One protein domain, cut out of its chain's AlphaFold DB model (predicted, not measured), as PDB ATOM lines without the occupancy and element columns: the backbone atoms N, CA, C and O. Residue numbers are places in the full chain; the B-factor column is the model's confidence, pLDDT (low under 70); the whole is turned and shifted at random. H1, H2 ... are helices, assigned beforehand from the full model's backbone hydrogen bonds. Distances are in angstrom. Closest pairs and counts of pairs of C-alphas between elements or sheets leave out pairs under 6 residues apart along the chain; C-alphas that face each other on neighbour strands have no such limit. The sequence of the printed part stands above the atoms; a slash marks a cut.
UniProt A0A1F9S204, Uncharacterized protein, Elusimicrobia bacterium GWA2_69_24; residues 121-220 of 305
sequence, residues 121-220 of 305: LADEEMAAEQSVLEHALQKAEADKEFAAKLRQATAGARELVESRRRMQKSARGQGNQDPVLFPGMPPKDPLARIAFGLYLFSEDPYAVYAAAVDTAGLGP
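Overview. This is residues 121 to 220 of the 305 residues of an uncharacterized protein of Elusimicrobia bacterium GWA2_69_24 (UniProt A0A1F9S204). Two long helices, H2 and H1, meet at their ends as a V, and the shorter helix H3 sits in its opening, crossing steeply over H2 and packing on both arms. H4 follows H3 as the second half of a helical hairpin and packs across the first part of H1, while the far end of H2 leads into a long link, residues 174 to 189, that folds back toward H3. The printed part has 100 residues with four named helices, H1 H2 H3 H4 along the chain, and no named strand: all helix, with mostly crossed packing. It is compact, with a radius of gyration of the C-alphas of 14.2 A, yet elongated in outline, 48 by 31 by 20 A.

Along the chain. H2, residues 144 to 173, is 43.4 A long and ends at C-alpha 173 (155.162, 320.335, 240.713). H1, residues 122 to 142, is 30.8 A long and begins at C-alpha 122 (168.899, 298.579, 224.488). H3 is residues 190 to 203, 20.2 A, and H4 is residues 205 to 216, 16.7 A, ending at C-alpha 216 (172.982, 297.550, 232.094).

Arrangement. H2 touches H3 with residues 149 to 161 alone, the closest C-alphas being those of Thr 154 and Ala 195, 4.6 A apart, at a steep tilt of 59 degrees, the same way. H2 and H1 touch only at the corner, closest at the C-alphas of Ala 147 and Ala 140, 4.3 A, at a steep tilt of 40 degrees, opposite ways. H1 touches H3 with residues 132 to 136 alone, closest at the C-alphas of Leu 133 and Ile 194, 6.6 A, only just about perpendicular at 73 degrees. H1 touches H4 with residues 122 to 129 alone, closest at the C-alphas of Met 126 and Tyr 209, 5.2 A, only just about perpendicular at 72 degrees. H3 and H4 form a hairpin, opposite ways at 35.2 degrees, only just steep, closest at the C-alphas of Phe 201 and Val 208, 5.8 A. H2 and H4 are apart. In H1, H2, H3 and H4 every O i to N i+4 pair is within hydrogen-bond range.

Size, cuts and confidence. The two C-alphas farthest apart, those of Ala 142 and Gly 175, are 47.8 A apart. The printed part has no cut; the links H1 to H2 and H3 to H4 are tight, and H2 to H3 is long, with 16 residues. The mean pLDDT of the printed part is 89.6, with residues 177 to 181 and residue 220 under 70.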
ATOM      1  N   LEU A 121     172.380 296.200 222.095       91.12
ATOM      2  CA  LEU A 121     171.212 297.050 221.876       91.12
ATOM      3  C   LEU A 121     170.451 297.225 223.186       91.12
ATOM      4  O   LEU A 121     170.354 296.304 223.994       91.12
ATOM      5  N   ALA A 122     169.820 298.381 223.370       92.06
ATOM      6  CA  ALA A 122     168.899 298.579 224.488       92.06
ATOM      7  C   ALA A 122     167.720 297.581 224.448       92.06
ATOM      8  O   ALA A 122     167.274 297.067 225.474       92.06
ATOM      9  N   ASP A 123     167.275 297.245 223.239       93.31
ATOM     10  CA  ASP A 123     166.266 296.225 222.958       93.31
ATOM     11  C   ASP A 123     166.659 294.819 223.409       93.31
ATOM     12  O   ASP A 123     165.813 294.072 223.898       93.31
ATOM     13  N   GLU A 124     167.945 294.485 223.308       93.19
ATOM     14  CA  GLU A 124     168.488 293.228 223.818       93.19
ATOM     15  C   GLU A 124     168.323 293.149 225.340       93.19
ATOM     16  O   GLU A 124     167.883 292.131 225.870       93.19
ATOM     17  N   GLU A 125     168.611 294.237 226.061       92.81
ATOM     18  CA  GLU A 125     168.471 294.264 227.518       92.81
ATOM     19  C   GLU A 125     167.008 294.166 227.966       92.81
ATOM     20  O   GLU A 125     166.735 293.526 228.986       92.81
ATOM     21  N   MET A 126     166.076 294.757 227.212       92.88
ATOM     22  CA  MET A 126     164.641 294.627 227.476       92.88
ATOM     23  C   MET A 126     164.144 293.206 227.226       92.88
ATOM     24  O   MET A 126     163.429 292.643 228.051       92.88
ATOM     25  N   ALA A 127     164.514 292.617 226.096       93.88
ATOM     26  CA  ALA A 127     164.119 291.261 225.750       93.88
ATOM     27  C   ALA A 127     164.696 290.236 226.748       93.88
ATOM     28  O   ALA A 127     163.984 289.342 227.213       93.88
ATOM     29  N   ALA A 128     165.939 290.441 227.193       94.44
ATOM     30  CA  ALA A 128     166.537 289.664 228.269       94.44
ATOM     31  C   ALA A 128     165.802 289.863 229.608       94.44
ATOM     32  O   ALA A 128     165.644 288.906 230.361       94.44
ATOM     33  N   GLU A 129     165.313 291.066 229.919       94.44
ATOM     34  CA  GLU A 129     164.501 291.296 231.121       94.44
ATOM     35  C   GLU A 129     163.138 290.594 231.040       94.44
ATOM     36  O   GLU A 129     162.741 289.913 231.983       94.44
ATOM     37  N   GLN A 130     162.456 290.659 229.893       94.88
ATOM     38  CA  GLN A 130     161.212 289.912 229.672       94.88
ATOM     39  C   GLN A 130     161.415 288.403 229.852       94.88
ATOM     40  O   GLN A 130     160.577 287.752 230.472       94.88
ATOM     41  N   SER A 131     162.550 287.858 229.393       94.44
ATOM     42  CA  SER A 131     162.896 286.444 229.599       94.44
ATOM     43  C   SER A 131     162.984 286.060 231.082       94.44
ATOM     44  O   SER A 131     162.538 284.986 231.485       94.44
ATOM     45  N   VAL A 132     163.513 286.964 231.913       96.31
ATOM     46  CA  VAL A 132     163.625 286.779 233.362       96.31
ATOM     47  C   VAL A 132     162.244 286.777 234.014       96.31
ATOM     48  O   VAL A 132     161.966 285.913 234.848       96.31
ATOM     49  N   LEU A 133     161.367 287.703 233.620       96.81
ATOM     50  CA  LEU A 133     159.995 287.770 234.133       96.81
ATOM     51  C   LEU A 133     159.171 286.543 233.711       96.81
ATOM     52  O   LEU A 133     158.478 285.957 234.542       96.81
ATOM     53  N   GLU A 134     159.293 286.121 232.451       96.06
ATOM     54  CA  GLU A 134     158.649 284.924 231.898       96.06
ATOM     55  C   GLU A 134     159.035 283.671 232.697       96.06
ATOM     56  O   GLU A 134     158.160 282.931 233.163       96.06
ATOM     57  N   HIS A 135     160.342 283.481 232.918       96.56
ATOM     58  CA  HIS A 135     160.885 282.384 233.718       96.56
ATOM     59  C   HIS A 135     160.390 282.426 235.165       96.56
ATOM     60  O   HIS A 135     159.959 281.404 235.696       96.56
ATOM     61  N   ALA A 136     160.400 283.599 235.804       97.56
ATOM     62  CA  ALA A 136     159.941 283.741 237.183       97.56
ATOM     63  C   ALA A 136     158.454 283.385 237.348       97.56
ATOM     64  O   ALA A 136     158.092 282.722 238.319       97.56
ATOM     65  N   LEU A 137     157.598 283.772 236.395       97.56
ATOM     66  CA  LEU A 137     156.180 283.399 236.409       97.56
ATOM     67  C   LEU A 137     155.992 281.886 236.247       97.56
ATOM     68  O   LEU A 137     155.251 281.286 237.018       97.56
ATOM     69  N   GLN A 138     156.713 281.247 235.318       97.19
ATOM     70  CA  GLN A 138     156.664 279.782 235.169       97.19
ATOM     71  C   GLN A 138     157.184 279.057 236.420       97.19
ATOM     72  O   GLN A 138     156.620 278.049 236.845       97.19
ATOM     73  N   LYS A 139     158.235 279.585 237.056       97.00
ATOM     74  CA  LYS A 139     158.747 279.050 238.323       97.00
ATOM     75  C   LYS A 139     157.699 279.166 239.431       97.00
ATOM     76  O   LYS A 139     157.504 278.214 240.174       97.00
ATOM     77  N   ALA A 140     156.988 280.290 239.518       96.94
ATOM     78  CA  ALA A 140     155.910 280.483 240.488       96.94
ATOM     79  C   ALA A 140     154.686 279.586 240.233       96.94
ATOM     80  O   ALA A 140     153.978 279.231 241.173       96.94
ATOM     81  N   GLU A 141     154.427 279.189 238.987       95.31
ATOM     82  CA  GLU A 141     153.402 278.187 238.673       95.31
ATOM     83  C   GLU A 141     153.804 276.787 239.179       95.31
ATOM     84  O   GLU A 141     152.956 276.045 239.681       95.31
ATOM     85  N   ALA A 142     155.095 276.442 239.100       94.19
ATOM     86  CA  ALA A 142     155.622 275.133 239.499       94.19
ATOM     87  C   ALA A 142     155.961 275.013 241.001       94.19
ATOM     88  O   ALA A 142     155.843 273.929 241.574       94.19
ATOM     89  N   ASP A 143     156.370 276.106 241.650       96.00
ATOM     90  CA  ASP A 143     156.842 276.145 243.037       96.00
ATOM     91  C   ASP A 143     155.971 277.081 243.894       96.00
ATOM     92  O   ASP A 143     156.044 278.310 243.812       96.00
ATOM     93  N   LYS A 144     155.164 276.479 244.778       95.50
ATOM     94  CA  LYS A 144     154.255 277.198 245.685       95.50
ATOM     95  C   LYS A 144     154.984 278.045 246.728       95.50
ATOM     96  O   LYS A 144     154.439 279.065 247.157       95.50
ATOM     97  N   GLU A 145     156.171 277.633 247.163       96.62
ATOM     98  CA  GLU A 145     156.958 278.387 248.136       96.62
ATOM     99  C   GLU A 145     157.536 279.642 247.478       96.62
ATOM    100  O   GLU A 145     157.382 280.750 248.004       96.62
ATOM    101  N   PHE A 146     158.127 279.488 246.288       97.06
ATOM    102  CA  PHE A 146     158.573 280.620 245.479       97.06
ATOM    103  C   PHE A 146     157.410 281.559 245.148       97.06
ATOM    104  O   PHE A 146     157.538 282.772 245.307       97.06
ATOM    105  N   ALA A 147     156.248 281.010 244.781       96.94
ATOM    106  CA  ALA A 147     155.038 281.781 244.532       96.94
ATOM    107  C   ALA A 147     154.643 282.641 245.738       96.94
ATOM    108  O   ALA A 147     154.426 283.841 245.590       96.94
ATOM    109  N   ALA A 148     154.564 282.056 246.938       96.12
ATOM    110  CA  ALA A 148     154.205 282.781 248.158       96.12
ATOM    111  C   ALA A 148     155.188 283.924 248.458       96.12
ATOM    112  O   ALA A 148     154.767 285.056 248.707       96.12
ATOM    113  N   LYS A 149     156.493 283.650 248.346       97.12
ATOM    114  CA  LYS A 149     157.559 284.647 248.513       97.12
ATOM    115  C   LYS A 149     157.448 285.774 247.479       97.12
ATOM    116  O   LYS A 149     157.525 286.950 247.834       97.12
ATOM    117  N   LEU A 150     157.213 285.438 246.211       97.31
ATOM    118  CA  LEU A 150     157.074 286.414 245.132       97.31
ATOM    119  C   LEU A 150     155.831 287.298 245.307       97.31
ATOM    120  O   LEU A 150     155.908 288.505 245.073       97.31
ATOM    121  N   ARG A 151     154.703 286.740 245.770       95.56
ATOM    122  CA  ARG A 151     153.501 287.527 246.110       95.56
ATOM    123  C   ARG A 151     153.803 288.560 247.197       95.56
ATOM    124  O   ARG A 151     153.487 289.734 247.020       95.56
ATOM    125  N   GLN A 152     154.482 288.154 248.270       94.62
ATOM    126  CA  GLN A 152     154.883 289.071 249.341       94.62
ATOM    127  C   GLN A 152     155.812 290.182 248.824       94.62
ATOM    128  O   GLN A 152     155.602 291.356 249.124       94.62
ATOM    129  N   ALA A 153     156.807 289.834 248.004       96.38
ATOM    130  CA  ALA A 153     157.709 290.815 247.403       96.38
ATOM    131  C   ALA A 153     156.976 291.788 246.457       96.38
ATOM    132  O   ALA A 153     157.339 292.960 246.376       96.38
ATOM    133  N   THR A 154     155.921 291.326 245.777       94.88
ATOM    134  CA  THR A 154     155.085 292.143 244.879       94.88
ATOM    135  C   THR A 154     154.326 293.234 245.630       94.88
ATOM    136  O   THR A 154     154.254 294.361 245.141       94.88
ATOM    137  N   ALA A 155     153.825 292.954 246.837       90.00
ATOM    138  CA  ALA A 155     153.199 293.980 247.675       90.00
ATOM    139  C   ALA A 155     154.188 295.114 248.013       90.00
ATOM    140  O   ALA A 155     153.882 296.288 247.811       90.00
ATOM    141  N   GLY A 156     155.419 294.770 248.412       92.06
ATOM    142  CA  GLY A 156     156.470 295.766 248.662       92.06
ATOM    143  C   GLY A 156     156.912 296.514 247.396       92.06
ATOM    144  O   GLY A 156     157.173 297.716 247.432       92.06
ATOM    145  N   ALA A 157     156.956 295.831 246.249       93.31
ATOM    146  CA  ALA A 157     157.242 296.455 244.960       93.31
ATOM    147  C   ALA A 157     156.177 297.490 244.567       93.31
ATOM    148  O   ALA A 157     156.528 298.575 244.095       93.31
ATOM    149  N   ARG A 158     154.897 297.185 244.809       93.06
ATOM    150  CA  ARG A 158     153.784 298.110 244.590       93.06
ATOM    151  C   ARG A 158     153.953 299.389 245.400       93.06
ATOM    152  O   ARG A 158     153.933 300.477 244.824       93.06
ATOM    153  N   GLU A 159     154.180 299.264 246.704       92.50
ATOM    154  CA  GLU A 159     154.407 300.414 247.587       92.50
ATOM    155  C   GLU A 159     155.597 301.263 247.120       92.50
ATOM    156  O   GLU A 159     155.507 302.493 247.053       92.50
ATOM    157  N   LEU A 160     156.699 300.615 246.731       92.69
ATOM    158  CA  LEU A 160     157.897 301.291 246.239       92.69
ATOM    159  C   LEU A 160     157.630 302.079 244.949       92.69
ATOM    160  O   LEU A 160     158.005 303.251 244.855       92.69
ATOM    161  N   VAL A 161     156.991 301.459 243.957       91.62
ATOM    162  CA  VAL A 161     156.689 302.096 242.666       91.62
ATOM    163  C   VAL A 161     155.691 303.241 242.848       91.62
ATOM    164  O   VAL A 161     155.899 304.325 242.296       91.62
ATOM    165  N   GLU A 162     154.650 303.056 243.664       91.50
ATOM    166  CA  GLU A 162     153.698 304.120 243.992       91.50
ATOM    167  C   GLU A 162     154.378 305.294 244.710       91.50
ATOM    168  O   GLU A 162     154.134 306.453 244.360       91.50
ATOM    169  N   SER A 163     155.265 305.015 245.669       91.25
ATOM    170  CA  SER A 163     156.044 306.032 246.383       91.25
ATOM    171  C   SER A 163     156.929 306.840 245.427       91.25
ATOM    172  O   SER A 163     156.835 308.070 245.386       91.25
ATOM    173  N   ARG A 164     157.699 306.168 244.559       90.44
ATOM    174  CA  ARG A 164     158.549 306.830 243.549       90.44
ATOM    175  C   ARG A 164     157.735 307.673 242.573       90.44
ATOM    176  O   ARG A 164     158.124 308.793 242.247       90.44
ATOM    177  N   ARG A 165     156.559 307.193 242.162       88.00
ATOM    178  CA  ARG A 165     155.642 307.958 241.306       88.00
ATOM    179  C   ARG A 165     155.122 309.218 242.010       88.00
ATOM    180  O   ARG A 165     155.040 310.274 241.381       88.00
ATOM    181  N   ARG A 166     154.793 309.149 243.307       88.81
ATOM    182  CA  ARG A 166     154.403 310.332 244.103       88.81
ATOM    183  C   ARG A 166     155.557 311.327 244.228       88.81
ATOM    184  O   ARG A 166     155.336 312.521 244.029       88.81
ATOM    185  N   MET A 167     156.777 310.846 244.472       87.62
ATOM    186  CA  MET A 167     157.980 311.687 244.511       87.62
ATOM    187  C   MET A 167     158.227 312.392 243.174       87.62
ATOM    188  O   MET A 167     158.422 313.604 243.160       87.62
ATOM    189  N   GLN A 168     158.137 311.672 242.050       87.81
ATOM    190  CA  GLN A 168     158.283 312.257 240.714       87.81
ATOM    191  C   GLN A 168     157.232 313.345 240.448       87.81
ATOM    192  O   GLN A 168     157.567 314.418 239.949       87.81
ATOM    193  N   LYS A 169     155.961 313.098 240.796       86.12
ATOM    194  CA  LYS A 169     154.886 314.096 240.648       86.12
ATOM    195  C   LYS A 169     155.144 315.344 241.494       86.12
ATOM    196  O   LYS A 169     154.981 316.451 240.989       86.12
ATOM    197  N   SER A 170     155.567 315.166 242.747       86.06
ATOM    198  CA  SER A 170     155.908 316.273 243.647       86.06
ATOM    199  C   SER A 170     157.064 317.110 243.093       86.06
ATOM    200  O   SER A 170     156.952 318.329 242.994       86.06
ATOM    201  N   ALA A 171     158.134 316.458 242.629       85.06
ATOM    202  CA  ALA A 171     159.284 317.130 242.031       85.06
ATOM    203  C   ALA A 171     158.901 317.932 240.776       85.06
ATOM    204  O   ALA A 171     159.271 319.100 240.665       85.06
ATOM    205  N   ARG A 172     158.082 317.357 239.882       84.50
ATOM    206  CA  ARG A 172     157.551 318.078 238.712       84.50
ATOM    207  C   ARG A 172     156.736 319.308 239.112       84.50
ATOM    208  O   ARG A 172     156.880 320.355 238.491       84.50
ATOM    209  N   GLY A 173     155.921 319.204 240.164       83.06
ATOM    210  CA  GLY A 173     155.162 320.335 240.713       83.06
ATOM    211  C   GLY A 173     156.041 321.454 241.285       83.06
ATOM    212  O   GLY A 173     155.610 322.601 241.333       83.06
ATOM    213  N   GLN A 174     157.281 321.141 241.666       84.81
ATOM    214  CA  GLN A 174     158.280 322.094 242.163       84.81
ATOM    215  C   GLN A 174     159.193 322.644 241.052       84.81
ATOM    216  O   GLN A 174     160.176 323.317 241.344       84.81
ATOM    217  N   GLY A 175     158.895 322.357 239.780       80.62
ATOM    218  CA  GLY A 175     159.698 322.798 238.637       80.62
ATOM    219  C   GLY A 175     160.935 321.937 238.359       80.62
ATOM    220  O   GLY A 175     161.662 322.222 237.410       80.62
ATOM    221  N   ASN A 176     161.161 320.860 239.122       73.56
ATOM    222  CA  ASN A 176     162.238 319.917 238.833       73.56
ATOM    223  C   ASN A 176     161.841 319.043 237.640       73.56
ATOM    224  O   ASN A 176     160.885 318.266 237.700       73.56
ATOM    225  N   GLN A 177     162.600 319.159 236.553       63.94
ATOM    226  CA  GLN A 177     162.435 318.337 235.353       63.94
ATOM    227  C   GLN A 177     163.284 317.060 235.384       63.94
ATOM    228  O   GLN A 177     163.323 316.336 234.392       63.94
ATOM    229  N   ASP A 178     163.958 316.778 236.504       58.12
ATOM    230  CA  ASP A 178     164.939 315.701 236.567       58.12
ATOM    231  C   ASP A 178     164.306 314.330 236.245       58.12
ATOM    232  O   ASP A 178     163.368 313.894 236.928       58.12
ATOM    233  N   PRO A 179     164.814 313.613 235.224       56.44
ATOM    234  CA  PRO A 179     164.283 312.317 234.800       56.44
ATOM    235  C   PRO A 179     164.558 311.187 235.809       56.44
ATOM    236  O   PRO A 179     163.971 310.115 235.709       56.44
ATOM    237  N   VAL A 180     165.403 311.427 236.818       60.31
ATOM    238  CA  VAL A 180     166.019 310.394 237.677       60.31
ATOM    239  C   VAL A 180     165.044 309.727 238.663       60.31
ATOM    240  O   VAL A 180     165.347 308.687 239.244       60.31
ATOM    241  N   LEU A 181     163.855 310.293 238.882       64.25
ATOM    242  CA  LEU A 181     162.991 309.852 239.984       64.25
ATOM    243  C   LEU A 181     162.155 308.599 239.686       64.25
ATOM    244  O   LEU A 181     161.724 307.930 240.626       64.25
ATOM    245  N   PHE A 182     161.911 308.265 238.415       78.12
ATOM    246  CA  PHE A 182     161.080 307.115 238.050       78.12
ATOM    247  C   PHE A 182     161.557 306.462 236.744       78.12
ATOM    248  O   PHE A 182     161.787 307.183 235.778       78.12
ATOM    249  N   PRO A 183     161.650 305.123 236.677       80.94
ATOM    250  CA  PRO A 183     161.309 304.163 237.733       80.94
ATOM    251  C   PRO A 183     162.354 304.093 238.857       80.94
ATOM    252  O   PRO A 183     162.055 303.541 239.916       80.94
ATOM    253  N   GLY A 184     163.541 304.679 238.658       82.25
ATOM    254  CA  GLY A 184     164.685 304.603 239.568       82.25
ATOM    255  C   GLY A 184     165.348 303.220 239.578       82.25
ATOM    256  O   GLY A 184     164.838 302.264 238.998       82.25
ATOM    257  N   MET A 185     166.473 303.091 240.285       85.88
ATOM    258  CA  MET A 185     167.221 301.826 240.339       85.88
ATOM    259  C   MET A 185     166.374 300.679 240.923       85.88
ATOM    260  O   MET A 185     165.729 300.872 241.968       85.88
ATOM    261  N   PRO A 186     166.384 299.481 240.309       90.31
ATOM    262  CA  PRO A 186     165.720 298.311 240.874       90.31
ATOM    263  C   PRO A 186     166.299 297.913 242.244       90.31
ATOM    264  O   PRO A 186     167.466 298.202 242.535       90.31
ATOM    265  N   PRO A 187     165.525 297.212 243.093       92.62
ATOM    266  CA  PRO A 187     166.039 296.633 244.330       92.62
ATOM    267  C   PRO A 187     167.262 295.718 244.120       92.62
ATOM    268  O   PRO A 187     167.430 295.066 243.082       92.62
ATOM    269  N   LYS A 188     168.134 295.658 245.137       91.69
ATOM    270  CA  LYS A 188     169.311 294.771 245.133       91.69
ATOM    271  C   LYS A 188     168.933 293.309 245.353       91.69
ATOM    272  O   LYS A 188     169.525 292.451 244.709       91.69
ATOM    273  N   ASP A 189     167.961 293.052 246.225       95.50
ATOM    274  CA  ASP A 189     167.458 291.705 246.474       95.50
ATOM    275  C   ASP A 189     166.844 291.106 245.187       95.50
ATOM    276  O   ASP A 189     166.034 291.780 244.544       95.50
ATOM    277  N   PRO A 190     167.218 289.877 244.778       95.81
ATOM    278  CA  PRO A 190     166.772 289.294 243.511       95.81
ATOM    279  C   PRO A 190     165.259 289.100 243.427       95.81
ATOM    280  O   PRO A 190     164.664 289.351 242.381       95.81
ATOM    281  N   LEU A 191     164.625 288.682 244.525       97.25
ATOM    282  CA  LEU A 191     163.188 288.443 244.557       97.25
ATOM    283  C   LEU A 191     162.420 289.768 244.487       97.25
ATOM    284  O   LEU A 191     161.489 289.903 243.693       97.25
ATOM    285  N   ALA A 192     162.854 290.769 245.254       96.69
ATOM    286  CA  ALA A 192     162.312 292.122 245.185       96.69
ATOM    287  C   ALA A 192     162.529 292.764 243.806       96.69
ATOM    288  O   ALA A 192     161.676 293.520 243.348       96.69
ATOM    289  N   ARG A 193     163.638 292.457 243.117       96.25
ATOM    290  CA  ARG A 193     163.896 292.918 241.746       96.25
ATOM    291  C   ARG A 193     162.913 292.316 240.745       96.25
ATOM    292  O   ARG A 193     162.365 293.072 239.949       96.25
ATOM    293  N   ILE A 194     162.653 291.006 240.809       97.25
ATOM    294  CA  ILE A 194     161.626 290.359 239.972       97.25
ATOM    295  C   ILE A 194     160.266 291.003 240.243       97.25
ATOM    296  O   ILE A 194     159.592 291.430 239.313       97.25
ATOM    297  N   ALA A 195     159.874 291.107 241.514       97.31
ATOM    298  CA  ALA A 195     158.601 291.697 241.913       97.31
ATOM    299  C   ALA A 195     158.443 293.146 241.423       97.31
ATOM    300  O   ALA A 195     157.387 293.523 240.912       97.31
ATOM    301  N   PHE A 196     159.512 293.940 241.527       96.06
ATOM    302  CA  PHE A 196     159.588 295.288 240.973       96.06
ATOM    303  C   PHE A 196     159.393 295.289 239.458       96.06
ATOM    304  O   PHE A 196     158.577 296.060 238.963       96.06
ATOM    305  N   GLY A 197     160.085 294.405 238.735       96.25
ATOM    306  CA  GLY A 197     159.928 294.241 237.292       96.25
ATOM    307  C   GLY A 197     158.501 293.858 236.897       96.25
ATOM    308  O   GLY A 197     157.937 294.502 236.023       96.25
ATOM    309  N   LEU A 198     157.880 292.887 237.578       96.81
ATOM    310  CA  LEU A 198     156.498 292.461 237.319       96.81
ATOM    311  C   LEU A 198     155.500 293.607 237.511       96.81
ATOM    312  O   LEU A 198     154.693 293.871 236.621       96.81
ATOM    313  N   TYR A 199     155.564 294.306 238.648       95.56
ATOM    314  CA  TYR A 199     154.648 295.413 238.928       95.56
ATOM    315  C   TYR A 199     154.879 296.604 237.989       95.56
ATOM    316  O   TYR A 199     153.937 297.246 237.527       95.56
ATOM    317  N   LEU A 200     156.135 296.901 237.659       94.19
ATOM    318  CA  LEU A 200     156.442 297.963 236.711       94.19
ATOM    319  C   LEU A 200     155.960 297.604 235.298       94.19
ATOM    320  O   LEU A 200     155.401 298.459 234.620       94.19
ATOM    321  N   PHE A 201     156.094 296.339 234.887       95.00
ATOM    322  CA  PHE A 201     155.654 295.854 233.578       95.00
ATOM    323  C   PHE A 201     154.134 295.913 233.403       95.00
ATOM    324  O   PHE A 201     153.666 296.199 232.303       95.00
ATOM    325  N   SER A 202     153.352 295.657 234.461       94.31
ATOM    326  CA  SER A 202     151.888 295.788 234.397       94.31
ATOM    327  C   SER A 202     151.417 297.226 234.235       94.31
ATOM    328  O   SER A 202     150.361 297.461 233.654       94.31
ATOM    329  N   GLU A 203     152.181 298.176 234.772       91.00
ATOM    330  CA  GLU A 203     151.848 299.597 234.721       91.00
ATOM    331  C   GLU A 203     152.296 300.226 233.401       91.00
ATOM    332  O   GLU A 203     151.516 300.896 232.729       91.00
ATOM    333  N   ASP A 204     153.566 300.024 233.053       89.88
ATOM    334  CA  ASP A 204     154.191 300.558 231.853       89.88
ATOM    335  C   ASP A 204     155.408 299.698 231.451       89.88
ATOM    336  O   ASP A 204     156.487 299.822 232.046       89.88
ATOM    337  N   PRO A 205     155.290 298.855 230.408       89.12
ATOM    338  CA  PRO A 205     156.414 298.083 229.889       89.12
ATOM    339  C   PRO A 205     157.633 298.934 229.492       89.12
ATOM    340  O   PRO A 205     158.763 298.453 229.578       89.12
ATOM    341  N   TYR A 206     157.450 300.201 229.097       87.94
ATOM    342  CA  TYR A 206     158.567 301.090 228.757       87.94
ATOM    343  C   TYR A 206     159.319 301.596 229.990       87.94
ATOM    344  O   TYR A 206     160.509 301.901 229.907       87.94
ATOM    345  N   ALA A 207     158.683 301.617 231.160       88.75
ATOM    346  CA  ALA A 207     159.397 301.886 232.397       88.75
ATOM    347  C   ALA A 207     160.336 300.719 232.755       88.75
ATOM    348  O   ALA A 207     161.453 300.953 233.211       88.75
ATOM    349  N   VAL A 208     159.950 299.467 232.475       89.69
ATOM    350  CA  VAL A 208     160.866 298.316 232.605       89.69
ATOM    351  C   VAL A 208     162.031 298.427 231.629       89.69
ATOM    352  O   VAL A 208     163.172 298.201 232.027       89.69
ATOM    353  N   TYR A 209     161.764 298.844 230.390       88.12
ATOM    354  CA  TYR A 209     162.809 299.113 229.401       88.12
ATOM    355  C   TYR A 209     163.845 300.117 229.931       88.12
ATOM    356  O   TYR A 209     165.038 299.821 229.933       88.12
ATOM    357  N   ALA A 210     163.398 301.266 230.453       86.56
ATOM    358  CA  ALA A 210     164.292 302.274 231.024       86.56
ATOM    359  C   ALA A 210     165.132 301.706 232.184       86.56
ATOM    360  O   ALA A 210     166.354 301.840 232.194       86.56
ATOM    361  N   ALA A 211     164.497 300.981 233.114       87.75
ATOM    362  CA  ALA A 211     165.196 300.349 234.231       87.75
ATOM    363  C   ALA A 211     166.237 299.306 233.777       87.75
ATOM    364  O   ALA A 211     167.308 299.200 234.384       87.75
ATOM    365  N   ALA A 212     165.940 298.534 232.726       89.56
ATOM    366  CA  ALA A 212     166.842 297.525 232.177       89.56
ATOM    367  C   ALA A 212     168.092 298.165 231.552       89.56
ATOM    368  O   ALA A 212     169.209 297.734 231.849       89.56
ATOM    369  N   VAL A 213     167.911 299.226 230.756       88.25
ATOM    370  CA  VAL A 213     168.999 299.990 230.118       88.25
ATOM    371  C   VAL A 213     169.902 300.650 231.162       88.25
ATOM    372  O   VAL A 213     171.128 300.511 231.091       88.25
ATOM    373  N   ASP A 214     169.313 301.285 232.179       85.38
ATOM    374  CA  ASP A 214     170.058 301.914 233.275       85.38
ATOM    375  C   ASP A 214     170.860 300.879 234.076       85.38
ATOM    376  O   ASP A 214     172.047 301.065 234.347       85.38
ATOM    377  N   THR A 215     170.245 299.736 234.402       85.25
ATOM    378  CA  THR A 215     170.911 298.643 235.135       85.25
ATOM    379  C   THR A 215     172.043 298.013 234.322       85.25
ATOM    380  O   THR A 215     173.017 297.513 234.889       85.25
ATOM    381  N   ALA A 216     171.931 298.008 232.994       85.06
ATOM    382  CA  ALA A 216     172.982 297.550 232.094       85.06
ATOM    383  C   ALA A 216     174.132 298.555 231.941       85.06
ATOM    384  O   ALA A 216     175.198 298.175 231.462       85.06
ATOM    385  N   GLY A 217     173.949 299.804 232.378       84.56
ATOM    386  CA  GLY A 217     174.947 300.857 232.226       84.56
ATOM    387  C   GLY A 217     175.142 301.299 230.774       84.56
ATOM    388  O   GLY A 217     176.168 301.900 230.466       84.56
ATOM    389  N   LEU A 218     174.179 301.015 229.886       80.88
ATOM    390  CA  LEU A 218     174.246 301.430 228.479       80.88
ATOM    391  C   LEU A 218     174.027 302.947 228.309       80.88
ATOM    392  O   LEU A 218     174.387 303.516 227.280       80.88
ATOM    393  N   GLY A 219     173.503 303.613 229.344       71.19
ATOM    394  CA  GLY A 219     173.251 305.052 229.371       71.19
ATOM    395  C   GLY A 219     172.102 305.486 228.448       71.19
ATOM    396  O   GLY A 219     171.552 304.675 227.702       71.19
ATOM    397  N   PRO A 220     171.741 306.783 228.454       67.25
ATOM    398  CA  PRO A 220     170.672 307.321 227.602       67.25
ATOM    399  C   PRO A 220     171.006 307.261 226.104       67.25
ATOM    400  O   PRO A 220     170.132 307.408 225.260       67.25
TER     401      PRO A 220